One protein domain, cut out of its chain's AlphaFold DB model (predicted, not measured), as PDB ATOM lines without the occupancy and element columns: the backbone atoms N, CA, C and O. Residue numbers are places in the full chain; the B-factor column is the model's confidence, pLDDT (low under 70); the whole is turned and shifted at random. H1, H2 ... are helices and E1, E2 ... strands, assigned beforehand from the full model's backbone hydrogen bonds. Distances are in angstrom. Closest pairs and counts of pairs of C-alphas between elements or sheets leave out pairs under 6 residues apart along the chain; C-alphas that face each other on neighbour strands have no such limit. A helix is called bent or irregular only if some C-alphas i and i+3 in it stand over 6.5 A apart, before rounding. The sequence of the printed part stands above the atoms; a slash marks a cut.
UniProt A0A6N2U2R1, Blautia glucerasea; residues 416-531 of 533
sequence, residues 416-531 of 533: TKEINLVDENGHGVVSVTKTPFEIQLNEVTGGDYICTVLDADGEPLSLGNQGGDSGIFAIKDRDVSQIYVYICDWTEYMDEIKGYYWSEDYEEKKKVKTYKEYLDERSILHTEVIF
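AT A GLANCE: This is residues 416 to 531 of the 533 residues of a protein of Blautia glucerasea (UniProt A0A6N2U2R1). Two antiparallel sheets lie face to face as a sandwich, E1 E2 E3 E5 against E4 E6 E7, and helices H1 and H3 cover the other face of the smaller sheet, with the short H2 farthest out beyond them. The printed part has 116 residues, with seven named strands and three named helices in the order E1 E2 E3 E4 E5 E6 H1 H2 H3 E7. The class is mixed, helices and strands. The whole is compact, with a radius of gyration of the C-alphas of 13.6 A, and spans 36 by 32 by 27 A.

HOW THE PARTS SIT: The larger sheet runs E1, residues 416 to 422, E2, residues 428 to 434, E3, residues 438 to 444, and E5, residues 472 to 474. It is only just strongly twisted, with C-alphas up to 4.3 A off its best plane. E1 E2 E3 is a meander, each strand the antiparallel neighbour of the one before; E1 and E2 form a hairpin, as do E2 and E3. Within hydrogen-bond range are N 417 and O 432 at 2.8 A, N 433 and O 440 at 2.8 A, and N 439 and O 473 at 2.8 A. The other sheet runs E4, residues 449 to 454, E6, residues 482 to 489, and E7, residues 525 to 530; N 452 and O 486 are 2.9 A apart, N 485 and O 527 2.9 A. In the sandwich, the parts that face each other are 9.2 A centre to centre, and the strands of the two sheets stand at 24 degrees. The closest C-alphas of E1 and E7, those of Leu 421 and Leu 525, are 6.9 A apart. H1, residues 490 to 501, and H3, residues 515 to 522, are on the same face of the sheet E4 E6 E7, in two layers, helices on one face of a sheet. H1 has a height over the sheet of 9.5 A and runs along the strands, at 16 degrees to E6 on the local plane. H3 has a height of 9.3 A and runs slantwise to the strands, at 41 degrees to E6 on the local plane. H1, with residues 497 to 501 alone, only just touches H3, with 3 pairs of C-alphas within 8 A, the closest those of Tyr 501 and Tyr 515, 6.2 A. They run opposite ways at a shallow tilt of 30 degrees. H2, residues 506 to 509, is close to H1 but not clearly touching: the closest C-alphas, of Tyr 500 and Tyr 506, are 6.8 A apart. Every O i to N i+4 pair is within hydrogen-bond range in H3, 5 of 8 in H1, and H2 is too short for one.

IN THESE COORDINATES: E1 begins at C-alpha 416, (-37.192, 51.890, -11.732). E3 is 19.2 A from first to last C-alpha, and E6, the longest strand by residues, 23.5 A. H1 begins at C-alpha 490, (-35.968, 45.793, 13.310), and is 15.8 A long; it is irregular, with C-alphas 495 and 498 7.0 A apart. E7 is 17.1 A long and ends at C-alpha 530, (-32.931, 41.777, -12.095).

THE WHOLE: The two C-alphas farthest apart, of Asn 425 and Glu 508, are 39.2 A apart. The printed part has no cut. The link E4 to E5, residues 455 to 471, is long. The pLDDT is under 70 at residues 445 to 447 and 466 to 470; its mean over the printed part is 89.9.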
ATOM      1  N   THR A 416     -36.305  52.238 -12.853       95.12
ATOM      2  CA  THR A 416     -37.192  51.890 -11.732       95.12
ATOM      3  C   THR A 416     -37.941  50.594 -12.023       95.12
ATOM      4  O   THR A 416     -38.472  50.401 -13.121       95.12
ATOM      5  N   LYS A 417     -37.984  49.691 -11.039       95.81
ATOM      6  CA  LYS A 417     -38.750  48.443 -11.088       95.81
ATOM      7  C   LYS A 417     -39.731  48.372  -9.927       95.81
ATOM      8  O   LYS A 417     -39.335  48.424  -8.769       95.81
ATOM      9  N   GLU A 418     -41.003  48.196 -10.257       96.81
ATOM     10  CA  GLU A 418     -42.057  47.890  -9.290       96.81
ATOM     11  C   GLU A 418     -41.879  46.469  -8.752       96.81
ATOM     12  O   GLU A 418     -41.771  45.522  -9.538       96.81
ATOM     13  N   ILE A 419     -41.868  46.315  -7.427       96.12
ATOM     14  CA  ILE A 419     -41.691  45.015  -6.762       96.12
ATOM     15  C   ILE A 419     -42.827  44.675  -5.796       96.12
ATOM     16  O   ILE A 419     -43.115  43.494  -5.627       96.12
ATOM     17  N   ASN A 420     -43.514  45.684  -5.242       94.62
ATOM     18  CA  ASN A 420     -44.641  45.544  -4.312       94.62
ATOM     19  C   ASN A 420     -44.368  44.518  -3.195       94.62
ATOM     20  O   ASN A 420     -45.188  43.638  -2.926       94.62
ATOM     21  N   LEU A 421     -43.187  44.612  -2.581       94.44
ATOM     22  CA  LEU A 421     -42.766  43.802  -1.446       94.44
ATOM     23  C   LEU A 421     -43.307  44.437  -0.160       94.44
ATOM     24  O   LEU A 421     -42.584  45.137   0.543       94.44
ATOM     25  N   VAL A 422     -44.594  44.229   0.103       92.44
ATOM     26  CA  VAL A 422     -45.316  44.856   1.219       92.44
ATOM     27  C   VAL A 422     -46.002  43.827   2.118       92.44
ATOM     28  O   VAL A 422     -46.312  42.714   1.677       92.44
ATOM     29  N   ASP A 423     -46.219  44.199   3.378       87.12
ATOM     30  CA  ASP A 423     -46.945  43.414   4.374       87.12
ATOM     31  C   ASP A 423     -48.476  43.444   4.154       87.12
ATOM     32  O   ASP A 423     -48.987  43.949   3.151       87.12
ATOM     33  N   GLU A 424     -49.240  42.870   5.089       86.69
ATOM     34  CA  GLU A 424     -50.707  42.841   5.014       86.69
ATOM     35  C   GLU A 424     -51.381  44.217   5.156       86.69
ATOM     36  O   GLU A 424     -52.529  44.374   4.732       86.69
ATOM     37  N   ASN A 425     -50.666  45.203   5.703       82.31
ATOM     38  CA  ASN A 425     -51.120  46.582   5.873       82.31
ATOM     39  C   ASN A 425     -50.683  47.486   4.708       82.31
ATOM     40  O   ASN A 425     -51.183  48.600   4.580       82.31
ATOM     41  N   GLY A 426     -49.826  46.986   3.812       84.44
ATOM     42  CA  GLY A 426     -49.339  47.703   2.635       84.44
ATOM     43  C   GLY A 426     -48.026  48.452   2.857       84.44
ATOM     44  O   GLY A 426     -47.606  49.187   1.966       84.44
ATOM     45  N   HIS A 427     -47.370  48.248   3.994       86.00
ATOM     46  CA  HIS A 427     -46.081  48.847   4.301       86.00
ATOM     47  C   HIS A 427     -44.921  47.975   3.794       86.00
ATOM     48  O   HIS A 427     -45.036  46.749   3.731       86.00
ATOM     49  N   GLY A 428     -43.784  48.583   3.458       89.31
ATOM     50  CA  GLY A 428     -42.616  47.886   2.910       89.31
ATOM     51  C   GLY A 428     -42.089  48.571   1.654       89.31
ATOM     52  O   GLY A 428     -42.184  49.786   1.530       89.31
ATOM     53  N   VAL A 429     -41.556  47.815   0.691       93.38
ATOM     54  CA  VAL A 429     -40.915  48.382  -0.509       93.38
ATOM     55  C   VAL A 429     -41.820  48.234  -1.730       93.38
ATOM     56  O   VAL A 429     -42.046  47.127  -2.224       93.38
ATOM     57  N   VAL A 430     -42.307  49.346  -2.280       94.31
ATOM     58  CA  VAL A 430     -43.180  49.319  -3.466       94.31
ATOM     59  C   VAL A 430     -42.384  49.208  -4.760       94.31
ATOM     60  O   VAL A 430     -42.731  48.414  -5.641       94.31
ATOM     61  N   SER A 431     -41.262  49.914  -4.857       94.81
ATOM     62  CA  SER A 431     -40.403  49.882  -6.036       94.81
ATOM     63  C   SER A 431     -38.947  50.142  -5.690       94.81
ATOM     64  O   SER A 431     -38.614  50.601  -4.601       94.81
ATOM     65  N   VAL A 432     -38.066  49.823  -6.632       95.94
ATOM     66  CA  VAL A 432     -36.628  50.043  -6.514       95.94
ATOM     67  C   VAL A 432     -36.148  50.857  -7.700       95.94
ATOM     68  O   VAL A 432     -36.373  50.470  -8.850       95.94
ATOM     69  N   THR A 433     -35.454  51.954  -7.428       94.88
ATOM     70  CA  THR A 433     -34.808  52.794  -8.435       94.88
ATOM     71  C   THR A 433     -33.309  52.528  -8.430       94.88
ATOM     72  O   THR A 433     -32.645  52.661  -7.411       94.88
ATOM     73  N   LYS A 434     -32.757  52.167  -9.585       95.06
ATOM     74  CA  LYS A 434     -31.318  52.081  -9.822       95.06
ATOM     75  C   LYS A 434     -30.868  53.291 -10.620       95.06
ATOM     76  O   LYS A 434     -31.428  53.556 -11.679       95.06
ATOM     77  N   THR A 435     -29.821  53.955 -10.156       94.25
ATOM     78  CA  THR A 435     -29.102  55.000 -10.892       94.25
ATOM     79  C   THR A 435     -27.662  54.532 -11.164       94.25
ATOM     80  O   THR A 435     -27.271  53.450 -10.717       94.25
ATOM     81  N   PRO A 436     -26.827  55.319 -11.867       92.69
ATOM     82  CA  PRO A 436     -25.401  55.017 -12.008       92.69
ATOM     83  C   PRO A 436     -24.597  55.007 -10.699       92.69
ATOM     84  O   PRO A 436     -23.465  54.526 -10.702       92.69
ATOM     85  N   PHE A 437     -25.147  55.543  -9.603       93.00
ATOM     86  CA  PHE A 437     -24.432  55.749  -8.337       93.00
ATOM     87  C   PHE A 437     -25.047  54.993  -7.157       93.00
ATOM     88  O   PHE A 437     -24.355  54.747  -6.166       93.00
ATOM     89  N   GLU A 438     -26.320  54.599  -7.252       93.88
ATOM     90  CA  GLU A 438     -27.047  54.030  -6.118       93.88
ATOM     91  C   GLU A 438     -28.237  53.139  -6.492       93.88
ATOM     92  O   GLU A 438     -28.765  53.196  -7.606       93.88
ATOM     93  N   ILE A 439     -28.666  52.341  -5.513       94.88
ATOM     94  CA  ILE A 439     -30.005  51.763  -5.418       94.88
ATOM     95  C   ILE A 439     -30.789  52.558  -4.373       94.88
ATOM     96  O   ILE A 439     -30.322  52.708  -3.252       94.88
ATOM     97  N   GLN A 440     -31.992  53.002  -4.720       93.81
ATOM     98  CA  GLN A 440     -32.969  53.575  -3.800       93.81
ATOM     99  C   GLN A 440     -34.164  52.633  -3.681       93.81
ATOM    100  O   GLN A 440     -34.748  52.223  -4.690       93.81
ATOM    101  N   LEU A 441     -34.544  52.315  -2.451       93.06
ATOM    102  CA  LEU A 441     -35.811  51.683  -2.125       93.06
ATOM    103  C   LEU A 441     -36.867  52.778  -1.977       93.06
ATOM    104  O   LEU A 441     -36.674  53.743  -1.245       93.06
ATOM    105  N   ASN A 442     -37.972  52.645  -2.706       90.19
ATOM    106  CA  ASN A 442     -39.134  53.503  -2.526       90.19
ATOM    107  C   ASN A 442     -40.077  52.770  -1.577       90.19
ATOM    108  O   ASN A 442     -40.694  51.765  -1.953       90.19
ATOM    109  N   GLU A 443     -40.119  53.242  -0.339       86.69
ATOM    110  CA  GLU A 443     -40.800  52.572   0.763       86.69
ATOM    111  C   GLU A 443     -42.142  53.239   1.074       86.69
ATOM    112  O   GLU A 443     -42.322  54.442   0.886       86.69
ATOM    113  N   VAL A 444     -43.098  52.440   1.535       81.31
ATOM    114  CA  VAL A 444     -44.305  52.918   2.209       81.31
ATOM    115  C   VAL A 444     -44.055  52.736   3.695       81.31
ATOM    116  O   VAL A 444     -43.923  51.604   4.170       81.31
ATOM    117  N   THR A 445     -43.937  53.867   4.385       69.56
ATOM    118  CA  THR A 445     -43.637  53.966   5.812       69.56
ATOM    119  C   THR A 445     -44.774  53.410   6.671       69.56
ATOM    120  O   THR A 445     -45.907  53.259   6.220       69.56
ATOM    121  N   GLY A 446     -44.443  53.094   7.922       61.06
ATOM    122  CA  GLY A 446     -45.301  52.377   8.866       61.06
ATOM    123  C   GLY A 446     -44.717  50.997   9.132       61.06
ATOM    124  O   GLY A 446     -44.259  50.385   8.183       61.06
ATOM    125  N   GLY A 447     -44.697  50.552  10.398       62.94
ATOM    126  CA  GLY A 447     -44.179  49.273  10.935       62.94
ATOM    127  C   GLY A 447     -42.682  49.207  11.299       62.94
ATOM    128  O   GLY A 447     -41.892  50.064  10.921       62.94
ATOM    129  N   ASP A 448     -42.318  48.212  12.121       77.56
ATOM    130  CA  ASP A 448     -41.018  48.106  12.817       77.56
ATOM    131  C   ASP A 448     -40.038  47.183  12.061       77.56
ATOM    132  O   ASP A 448     -39.756  46.048  12.464       77.56
ATOM    133  N   TYR A 449     -39.564  47.641  10.900       83.94
ATOM    134  CA  TYR A 449     -38.646  46.886  10.038       83.94
ATOM    135  C   TYR A 449     -37.428  47.684   9.603       83.94
ATOM    136  O   TYR A 449     -37.382  48.908   9.655       83.94
ATOM    137  N   ILE A 450     -36.444  46.939   9.108       87.69
ATOM    138  CA  ILE A 450     -35.299  47.462   8.380       87.69
ATOM    139  C   ILE A 450     -35.136  46.735   7.049       87.69
ATOM    140  O   ILE A 450     -35.236  45.503   6.964       87.69
ATOM    141  N   CYS A 451     -34.852  47.507   6.008       90.56
ATOM    142  CA  CYS A 451     -34.535  46.985   4.692       90.56
ATOM    143  C   CYS A 451     -33.024  46.754   4.550       90.56
ATOM    144  O   CYS A 451     -32.198  47.541   5.013       90.56
ATOM    145  N   THR A 452     -32.637  45.669   3.882       91.31
ATOM    146  CA  THR A 452     -31.245  45.439   3.478       91.31
ATOM    147  C   THR A 452     -31.182  44.926   2.047       91.31
ATOM    148  O   THR A 452     -32.042  44.156   1.605       91.31
ATOM    149  N   VAL A 453     -30.165  45.374   1.310       95.69
ATOM    150  CA  VAL A 453     -29.974  45.047  -0.103       95.69
ATOM    151  C   VAL A 453     -28.628  44.368  -0.294       95.69
ATOM    152  O   VAL A 453     -27.598  44.874   0.156       95.69
ATOM    153  N   LEU A 454     -28.640  43.229  -0.983       97.25
ATOM    154  CA  LEU A 454     -27.434  42.516  -1.393       97.25
ATOM    155  C   LEU A 454     -27.214  42.663  -2.903       97.25
ATOM    156  O   LEU A 454     -28.179  42.698  -3.672       97.25
ATOM    157  N   ASP A 455     -25.951  42.708  -3.317       97.31
ATOM    158  CA  ASP A 455     -25.535  42.641  -4.719       97.31
ATOM    159  C   ASP A 455     -25.718  41.227  -5.317       97.31
ATOM    160  O   ASP A 455     -26.186  40.297  -4.650       97.31
ATOM    161  N   ALA A 456     -25.369  41.050  -6.595       97.06
ATOM    162  CA  ALA A 456     -25.517  39.776  -7.299       97.06
ATOM    163  C   ALA A 456     -24.690  38.633  -6.674       97.06
ATOM    164  O   ALA A 456     -25.084  37.466  -6.778       97.06
ATOM    165  N   ASP A 457     -23.588  38.965  -5.996       95.62
ATOM    166  CA  ASP A 457     -22.729  38.016  -5.284       95.62
ATOM    167  C   ASP A 457     -23.273  37.671  -3.883       95.62
ATOM    168  O   ASP A 457     -22.766  36.763  -3.219       95.62
ATOM    169  N   GLY A 458     -24.350  38.335  -3.447       95.44
ATOM    170  CA  GLY A 458     -24.970  38.139  -2.140       95.44
ATOM    171  C   GLY A 458     -24.261  38.891  -1.012       95.44
ATOM    172  O   GLY A 458     -24.443  38.537   0.156       95.44
ATOM    173  N   GLU A 459     -23.462  39.906  -1.340       94.25
ATOM    174  CA  GLU A 459     -22.788  40.769  -0.374       94.25
ATOM    175  C   GLU A 459     -23.607  42.054  -0.147       94.25
ATOM    176  O   GLU A 459     -24.180  42.599  -1.093       94.25
ATOM    177  N   PRO A 460     -23.694  42.569   1.093       92.62
ATOM    178  CA  PRO A 460     -24.494  43.751   1.389       92.62
ATOM    179  C   PRO A 460     -23.928  45.007   0.725       92.62
ATOM    180  O   PRO A 460     -22.714  45.256   0.736       92.62
ATOM    181  N   LEU A 461     -24.833  45.821   0.180       92.81
ATOM    182  CA  LEU A 461     -24.509  47.156  -0.306       92.81
ATOM    183  C   LEU A 461     -24.246  48.112   0.868       92.81
ATOM    184  O   LEU A 461     -24.767  47.943   1.971       92.81
ATOM    185  N   SER A 462     -23.407  49.120   0.629       87.56
ATOM    186  CA  SER A 462     -23.041  50.132   1.628       87.56
ATOM    187  C   SER A 462     -24.039  51.290   1.622       87.56
ATOM    188  O   SER A 462     -24.559  51.635   0.569       87.56
ATOM    189  N   LEU A 463     -24.237  51.946   2.767       83.19
ATOM    190  CA  LEU A 463     -25.001  53.200   2.885       83.19
ATOM    191  C   LEU A 463     -24.164  54.449   2.528       83.19
ATOM    192  O   LEU A 463     -24.561  55.577   2.808       83.19
ATOM    193  N   GLY A 464     -22.981  54.260   1.937       82.62
ATOM    194  CA  GLY A 464     -22.045  55.337   1.636       82.62
ATOM    195  C   GLY A 464     -21.208  55.762   2.848       82.62
ATOM    196  O   GLY A 464     -21.075  55.040   3.835       82.62
ATOM    197  N   ASN A 465     -20.578  56.929   2.728       70.94
ATOM    198  CA  ASN A 465     -19.553  57.416   3.651       70.94
ATOM    199  C   ASN A 465     -20.115  58.269   4.794       70.94
ATOM    200  O   ASN A 465     -19.587  58.217   5.903       70.94
ATOM    201  N   GLN A 466     -21.140  59.065   4.502       59.75
ATOM    202  CA  GLN A 466     -21.867  59.901   5.450       59.75
ATOM    203  C   GLN A 466     -23.300  59.384   5.457       59.75
ATOM    204  O   GLN A 466     -23.844  59.154   4.376       59.75
ATOM    205  N   GLY A 467     -23.838  59.120   6.652       51.41
ATOM    206  CA  GLY A 467     -25.092  58.399   6.878       51.41
ATOM    207  C   GLY A 467     -26.208  58.851   5.945       51.41
ATOM    208  O   GLY A 467     -26.792  59.908   6.144       51.41
ATOM    209  N   GLY A 468     -26.460  58.051   4.910       48.56
ATOM    210  CA  GLY A 468     -27.611  58.223   4.042       48.56
ATOM    211  C   GLY A 468     -28.880  57.710   4.711       48.56
ATOM    212  O   GLY A 468     -28.832  56.989   5.711       48.56
ATOM    213  N   ASP A 469     -30.011  58.061   4.109       61.09
ATOM    214  CA  ASP A 469     -31.293  57.422   4.381       61.09
ATOM    215  C   ASP A 469     -31.156  55.889   4.287       61.09
ATOM    216  O   ASP A 469     -30.497  55.359   3.386       61.09
ATOM    217  N   SER A 470     -31.780  55.171   5.224       67.50
ATOM    218  CA  SER A 470     -31.763  53.707   5.327       67.50
ATOM    219  C   SER A 470     -32.260  52.971   4.072       67.50
ATOM    220  O   SER A 470     -31.987  51.778   3.925       67.50
ATOM    221  N   GLY A 471     -32.920  53.676   3.146       84.31
ATOM    222  CA  GLY A 471     -33.358  53.159   1.849       84.31
ATOM    223  C   GLY A 471     -32.384  53.376   0.680       84.31
ATOM    224  O   GLY A 471     -32.704  52.975  -0.440       84.31
ATOM    225  N   ILE A 472     -31.218  54.006   0.878       89.75
ATOM    226  CA  ILE A 472     -30.311  54.404  -0.212       89.75
ATOM    227  C   ILE A 472     -28.937  53.730  -0.085       89.75
ATOM    228  O   ILE A 472     -28.213  53.895   0.894       89.75
ATOM    229  N   PHE A 473     -28.532  53.013  -1.135       92.25
ATOM    230  CA  PHE A 473     -27.363  52.138  -1.131       92.25
ATOM    231  C   PHE A 473     -26.384  52.471  -2.258       92.25
ATOM    232  O   PHE A 473     -26.739  52.453  -3.436       92.25
ATOM    233  N   ALA A 474     -25.119  52.698  -1.916       92.50
ATOM    234  CA  ALA A 474     -24.035  52.902  -2.864       92.50
ATOM    235  C   ALA A 474     -23.685  51.603  -3.614       92.50
ATOM    236  O   ALA A 474     -23.573  50.529  -3.017       92.50
ATOM    237  N   ILE A 475     -23.460  51.712  -4.928       92.88
ATOM    238  CA  ILE A 475     -23.258  50.547  -5.818       92.88
ATOM    239  C   ILE A 475     -21.862  50.445  -6.421       92.88
ATOM    240  O   ILE A 475     -21.605  49.563  -7.243       92.88
ATOM    241  N   LYS A 476     -20.954  51.362  -6.081       86.50
ATOM    242  CA  LYS A 476     -19.632  51.368  -6.700       86.50
ATOM    243  C   LYS A 476     -18.908  50.044  -6.465       86.50
ATOM    244  O   LYS A 476     -18.878  49.527  -5.353       86.50
ATOM    245  N   ASP A 477     -18.284  49.545  -7.530       88.31
ATOM    246  CA  ASP A 477     -17.529  48.290  -7.546       88.31
ATOM    247  C   ASP A 477     -18.378  47.057  -7.168       88.31
ATOM    248  O   ASP A 477     -17.826  46.003  -6.855       88.31
ATOM    249  N   ARG A 478     -19.716  47.165  -7.238       93.31
ATOM    250  CA  ARG A 478     -20.672  46.072  -7.012       93.31
ATOM    251  C   ARG A 478     -21.350  45.648  -8.308       93.31
ATOM    252  O   ARG A 478     -21.681  46.480  -9.156       93.31
ATOM    253  N   ASP A 479     -21.599  44.349  -8.456       95.31
ATOM    254  CA  ASP A 479     -22.454  43.849  -9.531       95.31
ATOM    255  C   ASP A 479     -23.925  43.994  -9.131       95.31
ATOM    256  O   ASP A 479     -24.486  43.168  -8.418       95.31
ATOM    257  N   VAL A 480     -24.548  45.069  -9.610       95.50
ATOM    258  CA  VAL A 480     -25.982  45.347  -9.431       95.50
ATOM    259  C   VAL A 480     -26.778  45.110 -10.718       95.50
ATOM    260  O   VAL A 480     -27.754  45.808 -11.018       95.50
ATOM    261  N   SER A 481     -26.340  44.165 -11.555       94.62
ATOM    262  CA  SER A 481     -27.201  43.610 -12.612       94.62
ATOM    263  C   SER A 481     -28.366  42.809 -12.022       94.62
ATOM    264  O   SER A 481     -29.445  42.742 -12.608       94.62
ATOM    265  N   GLN A 482     -28.166  42.287 -10.817       96.31
ATOM    266  CA  GLN A 482     -29.152  41.642  -9.975       96.31
ATOM    267  C   GLN A 482     -28.931  42.106  -8.534       96.31
ATOM    268  O   GLN A 482     -27.792  42.281  -8.112       96.31
ATOM    269  N   ILE A 483     -30.015  42.303  -7.792       98.31
ATOM    270  CA  ILE A 483     -29.978  42.572  -6.355       98.31
ATOM    271  C   ILE A 483     -31.003  41.702  -5.632       98.31
ATOM    272  O   ILE A 483     -31.983  41.235  -6.227       98.31
ATOM    273  N   TYR A 484     -30.805  41.539  -4.332       98.25
ATOM    274  CA  TYR A 484     -31.760  40.900  -3.435       98.25
ATOM    275  C   TYR A 484     -32.205  41.912  -2.387       98.25
ATOM    276  O   TYR A 484     -31.365  42.504  -1.716       98.25
ATOM    277  N   VAL A 485     -33.514  42.110  -2.260       97.62
ATOM    278  CA  VAL A 485     -34.115  43.049  -1.307       97.62
ATOM    279  C   VAL A 485     -34.772  42.243  -0.199       97.62
ATOM    280  O   VAL A 485     -35.587  41.364  -0.487       97.62
ATOM    281  N   TYR A 486     -34.424  42.544   1.049       95.81
ATOM    282  CA  TYR A 486     -34.940  41.886   2.246       95.81
ATOM    283  C   TYR A 486     -35.563  42.912   3.188       95.81
ATOM    284  O   TYR A 486     -34.951  43.942   3.457       95.81
ATOM    285  N   ILE A 487     -36.731  42.585   3.738       93.62
ATOM    286  CA  ILE A 487     -37.378  43.298   4.842       93.62
ATOM    287  C   ILE A 487     -37.239  42.419   6.083       93.62
ATOM    288  O   ILE A 487     -37.700  41.274   6.094       93.62
ATOM    289  N   CYS A 488     -36.578  42.934   7.115       91.69
ATOM    290  CA  CYS A 488     -36.317  42.229   8.368       91.69
ATOM    291  C   CYS A 488     -37.002  42.944   9.532       91.69
ATOM    292  O   CYS A 488     -37.096  44.165   9.519       91.69
ATOM    293  N   ASP A 489     -37.413  42.195  10.556       91.25
ATOM    294  CA  ASP A 489     -37.833  42.781  11.833       91.25
ATOM    295  C   ASP A 489     -36.690  43.632  12.402       91.25
ATOM    296  O   ASP A 489     -35.535  43.185  12.420       91.25
ATOM    297  N   TRP A 490     -36.988  44.860  12.832       85.31
ATOM    298  CA  TRP A 490     -35.968  45.793  13.310       85.31
ATOM    299  C   TRP A 490     -35.189  45.218  14.496       85.31
ATOM    300  O   TRP A 490     -33.952  45.243  14.513       85.31
ATOM    301  N   THR A 491     -35.903  44.651  15.472       84.44
ATOM    302  CA  THR A 491     -35.304  44.106  16.691       84.44
ATOM    303  C   THR A 491     -34.429  42.904  16.363       84.44
ATOM    304  O   THR A 491     -33.259  42.879  16.748       84.44
ATOM    305  N   GLU A 492     -34.935  41.930  15.604       89.69
ATOM    306  CA  GLU A 492     -34.156  40.755  15.199       89.69
ATOM    307  C   GLU A 492     -32.937  41.147  14.356       89.69
ATOM    308  O   GLU A 492     -31.842  40.597  14.537       89.69
ATOM    309  N   TYR A 493     -33.088  42.131  13.465       89.19
ATOM    310  CA  TYR A 493     -31.977  42.586  12.646       89.19
ATOM    311  C   TYR A 493     -30.872  43.209  13.487       89.19
ATOM    312  O   TYR A 493     -29.701  42.826  13.375       89.19
ATOM    313  N   MET A 494     -31.248  44.149  14.353       82.81
ATOM    314  CA  MET A 494     -30.324  44.840  15.240       82.81
ATOM    315  C   MET A 494     -29.689  43.882  16.241       82.81
ATOM    316  O   MET A 494     -28.511  44.048  16.580       82.81
ATOM    317  N   ASP A 495     -30.426  42.864  16.687       83.50
ATOM    318  CA  ASP A 495     -29.938  41.980  17.726       83.50
ATOM    319  C   ASP A 495     -29.111  40.800  17.245       83.50
ATOM    320  O   ASP A 495     -28.143  40.423  17.920       83.50
ATOM    321  N   GLU A 496     -29.472  40.235  16.101       88.50
ATOM    322  CA  GLU A 496     -28.942  38.958  15.651       88.50
ATOM    323  C   GLU A 496     -28.407  39.028  14.221       88.50
ATOM    324  O   GLU A 496     -27.268  38.616  13.981       88.50
ATOM    325  N   ILE A 497     -29.177  39.581  13.275       90.69
ATOM    326  CA  ILE A 497     -28.841  39.495  11.846       90.69
ATOM    327  C   ILE A 497     -27.602  40.319  11.506       90.69
ATOM    328  O   ILE A 497     -26.642  39.771  10.956       90.69
ATOM    329  N   LYS A 498     -27.542  41.590  11.921       86.38
ATOM    330  CA  LYS A 498     -26.338  42.408  11.715       86.38
ATOM    331  C   LYS A 498     -25.138  41.906  12.518       86.38
ATOM    332  O   LYS A 498     -23.991  42.204  12.221       86.38
ATOM    333  N   GLY A 499     -25.367  41.121  13.565       87.38
ATOM    334  CA  GLY A 499     -24.271  40.494  14.299       87.38
ATOM    335  C   GLY A 499     -23.571  39.417  13.468       87.38
ATOM    336  O   GLY A 499     -22.383  39.165  13.655       87.38
ATOM    337  N   TYR A 500     -24.296  38.772  12.550       91.38
ATOM    338  CA  TYR A 500     -23.785  37.645  11.783       91.38
ATOM    339  C   TYR A 500     -22.733  38.073  10.759       91.38
ATOM    340  O   TYR A 500     -21.615  37.555  10.786       91.38
ATOM    341  N   TYR A 501     -23.067  39.026   9.886       88.69
ATOM    342  CA  TYR A 501     -22.165  39.460   8.815       88.69
ATOM    343  C   TYR A 501     -20.970  40.269   9.337       88.69
ATOM    344  O   TYR A 501     -19.838  40.038   8.928       88.69
ATOM    345  N   TRP A 502     -21.185  41.146  10.319       87.69
ATOM    346  CA  TRP A 502     -20.139  42.012  10.875       87.69
ATOM    347  C   TRP A 502     -19.326  41.353  12.002       87.69
ATOM    348  O   TRP A 502     -18.596  42.026  12.728       87.69
ATOM    349  N   SER A 503     -19.449  40.035  12.172       90.06
ATOM    350  CA  SER A 503     -18.647  39.300  13.149       90.06
ATOM    351  C   SER A 503     -17.218  39.076  12.657       90.06
ATOM    352  O   SER A 503     -16.991  38.798  11.481       90.06
ATOM    353  N   GLU A 504     -16.245  39.123  13.572       92.25
ATOM    354  CA  GLU A 504     -14.825  38.883  13.260       92.25
ATOM    355  C   GLU A 504     -14.574  37.516  12.594       92.25
ATOM    356  O   GLU A 504     -13.611  37.343  11.849       92.25
ATOM    357  N   ASP A 505     -15.442  36.532  12.850       92.88
ATOM    358  CA  ASP A 505     -15.362  35.171  12.323       92.88
ATOM    359  C   ASP A 505     -16.258  34.920  11.093       92.88
ATOM    360  O   ASP A 505     -16.385  33.770  10.656       92.88
ATOM    361  N   TYR A 506     -16.852  35.963  10.493       92.75
ATOM    362  CA  TYR A 506     -17.735  35.820   9.328       92.75
ATOM    363  C   TYR A 506     -17.055  35.113   8.143       92.75
ATOM    364  O   TYR A 506     -17.666  34.259   7.504       92.75
ATOM    365  N   GLU A 507     -15.763  35.359   7.904       94.19
ATOM    366  CA  GLU A 507     -14.988  34.691   6.844       94.19
ATOM    367  C   GLU A 507     -14.967  33.157   6.962       94.19
ATOM    368  O   GLU A 507     -14.883  32.443   5.959       94.19
ATOM    369  N   GLU A 508     -15.064  32.619   8.180       95.00
ATOM    370  CA  GLU A 508     -15.200  31.180   8.409       95.00
ATOM    371  C   GLU A 508     -16.670  30.743   8.371       95.00
ATOM    372  O   GLU A 508     -16.980  29.705   7.779       95.00
ATOM    373  N   LYS A 509     -17.589  31.547   8.927       93.25
ATOM    374  CA  LYS A 509     -19.037  31.275   8.890       93.25
ATOM    375  C   LYS A 509     -19.577  31.180   7.465       93.25
ATOM    376  O   LYS A 509     -20.312  30.237   7.164       93.25
ATOM    377  N   LYS A 510     -19.158  32.077   6.566       94.44
ATOM    378  CA  LYS A 510     -19.640  32.135   5.176       94.44
ATOM    379  C   LYS A 510     -19.298  30.896   4.347       94.44
ATOM    380  O   LYS A 510     -19.953  30.631   3.348       94.44
ATOM    381  N   LYS A 511     -18.322  30.085   4.781       95.38
ATOM    382  CA  LYS A 511     -18.012  28.777   4.165       95.38
ATOM    383  C   LYS A 511     -19.075  27.717   4.455       95.38
ATOM    384  O   LYS A 511     -19.132  26.709   3.755       95.38
ATOM    385  N   VAL A 512     -19.851  27.906   5.522       95.69
ATOM    386  CA  VAL A 512     -20.927  27.004   5.951       95.69
ATOM    387  C   VAL A 512     -22.285  27.554   5.539       95.69
ATOM    388  O   VAL A 512     -23.116  26.793   5.054       95.69
ATOM    389  N   LYS A 513     -22.504  28.852   5.768       96.00
ATOM    390  CA  LYS A 513     -23.742  29.554   5.448       96.00
ATOM    391  C   LYS A 513     -23.426  31.008   5.122       96.00
ATOM    392  O   LYS A 513     -22.935  31.749   5.978       96.00
ATOM    393  N   THR A 514     -23.690  31.396   3.887       96.44
ATOM    394  CA  THR A 514     -23.530  32.773   3.408       96.44
ATOM    395  C   THR A 514     -24.514  33.711   4.105       96.44
ATOM    396  O   THR A 514     -25.519  33.270   4.666       96.44
ATOM    397  N   TYR A 515     -24.246  35.017   4.080       96.69
ATOM    398  CA  TYR A 515     -25.183  35.986   4.645       96.69
ATOM    399  C   TYR A 515     -26.520  36.017   3.906       96.69
ATOM    400  O   TYR A 515     -27.562  36.079   4.550       96.69
ATOM    401  N   LYS A 516     -26.506  35.847   2.581       97.06
ATOM    402  CA  LYS A 516     -27.725  35.678   1.791       97.06
ATOM    403  C   LYS A 516     -28.575  34.498   2.278       97.06
ATOM    404  O   LYS A 516     -29.753  34.677   2.550       97.06
ATOM    405  N   GLU A 517     -27.987  33.308   2.431       97.25
ATOM    406  CA  GLU A 517     -28.712  32.133   2.951       97.25
ATOM    407  C   GLU A 517     -29.227  32.362   4.378       97.25
ATOM    408  O   GLU A 517     -30.271  31.842   4.755       97.25
ATOM    409  N   TYR A 518     -28.489  33.129   5.180       96.38
ATOM    410  CA  TYR A 518     -28.908  33.508   6.523       96.38
ATOM    411  C   TYR A 518     -30.109  34.470   6.509       96.38
ATOM    412  O   TYR A 518     -31.029  34.299   7.303       96.38
ATOM    413  N   LEU A 519     -30.131  35.438   5.590       97.00
ATOM    414  CA  LEU A 519     -31.253  36.357   5.387       97.00
ATOM    415  C   LEU A 519     -32.481  35.652   4.797       97.00
ATOM    416  O   LEU A 519     -33.577  35.859   5.306       97.00
ATOM    417  N   ASP A 520     -32.300  34.760   3.815       97.06
ATOM    418  CA  ASP A 520     -33.376  33.947   3.220       97.06
ATOM    419  C   ASP A 520     -34.168  33.155   4.289       97.06
ATOM    420  O   ASP A 520     -35.347  32.862   4.108       97.06
ATOM    421  N   GLU A 521     -33.529  32.793   5.410       96.06
ATOM    422  CA  GLU A 521     -34.161  32.063   6.517       96.06
ATOM    423  C   GLU A 521     -34.858  32.957   7.555       96.06
ATOM    424  O   GLU A 521     -35.702  32.450   8.298       96.06
ATOM    425  N   ARG A 522     -34.478  34.239   7.663       95.50
ATOM    426  CA  ARG A 522     -34.845  35.110   8.800       95.50
ATOM    427  C   ARG A 522     -35.586  36.389   8.417       95.50
ATOM    428  O   ARG A 522     -36.197  37.000   9.281       95.50
ATOM    429  N   SER A 523     -35.551  36.806   7.153       94.56
ATOM    430  CA  SER A 523     -36.320  37.969   6.695       94.56
ATOM    431  C   SER A 523     -37.826  37.719   6.786       94.56
ATOM    432  O   SER A 523     -38.280  36.594   6.571       94.56
ATOM    433  N   ILE A 524     -38.604  38.778   7.004       93.50
ATOM    434  CA  ILE A 524     -40.070  38.734   6.957       93.50
ATOM    435  C   ILE A 524     -40.535  38.572   5.505       93.50
ATOM    436  O   ILE A 524     -41.363  37.714   5.197       93.50
ATOM    437  N   LEU A 525     -39.971  39.382   4.606       94.19
ATOM    438  CA  LEU A 525     -40.234  39.362   3.169       94.19
ATOM    439  C   LEU A 525     -38.918  39.514   2.411       94.19
ATOM    440  O   LEU A 525     -38.016  40.221   2.857       94.19
ATOM    441  N   HIS A 526     -38.821  38.898   1.237       96.75
ATOM    442  CA  HIS A 526     -37.691  39.126   0.345       96.75
ATOM    443  C   HIS A 526     -38.060  38.905  -1.119       96.75
ATOM    444  O   HIS A 526     -38.987  38.159  -1.444       96.75
ATOM    445  N   THR A 527     -37.319  39.548  -2.017       97.56
ATOM    446  CA  THR A 527     -37.456  39.355  -3.464       97.56
ATOM    447  C   THR A 527     -36.128  39.558  -4.185       97.56
ATOM    448  O   THR A 527     -35.183  40.141  -3.655       97.56
ATOM    449  N   GLU A 528     -36.063  39.066  -5.415       97.50
ATOM    450  CA  GLU A 528     -34.948  39.273  -6.333       97.50
ATOM    451  C   GLU A 528     -35.359  40.291  -7.399       97.50
ATOM    452  O   GLU A 528     -36.444  40.199  -7.980       97.50
ATOM    453  N   VAL A 529     -34.473  41.243  -7.690       97.56
ATOM    454  CA  VAL A 529     -34.678  42.249  -8.733       97.56
ATOM    455  C   VAL A 529     -33.541  42.154  -9.736       97.56
ATOM    456  O   VAL A 529     -32.384  42.411  -9.418       97.56
ATOM    457  N   ILE A 530     -33.875  41.801 -10.972       96.50
ATOM    458  CA  ILE A 530     -32.931  41.777 -12.095       96.50
ATOM    459  C   ILE A 530     -33.081  43.097 -12.842       96.50
ATOM    460  O   ILE A 530     -34.202  43.433 -13.207       96.50
ATOM    461  N   PHE A 531     -32.008  43.829 -13.123       92.25
ATOM    462  CA  PHE A 531     -32.029  44.997 -14.005       92.25
ATOM    463  C   PHE A 531     -31.625  44.558 -15.415       92.25
ATOM    464  O   PHE A 531     -30.500  44.114 -15.636       92.25
TER     465      PHE A 531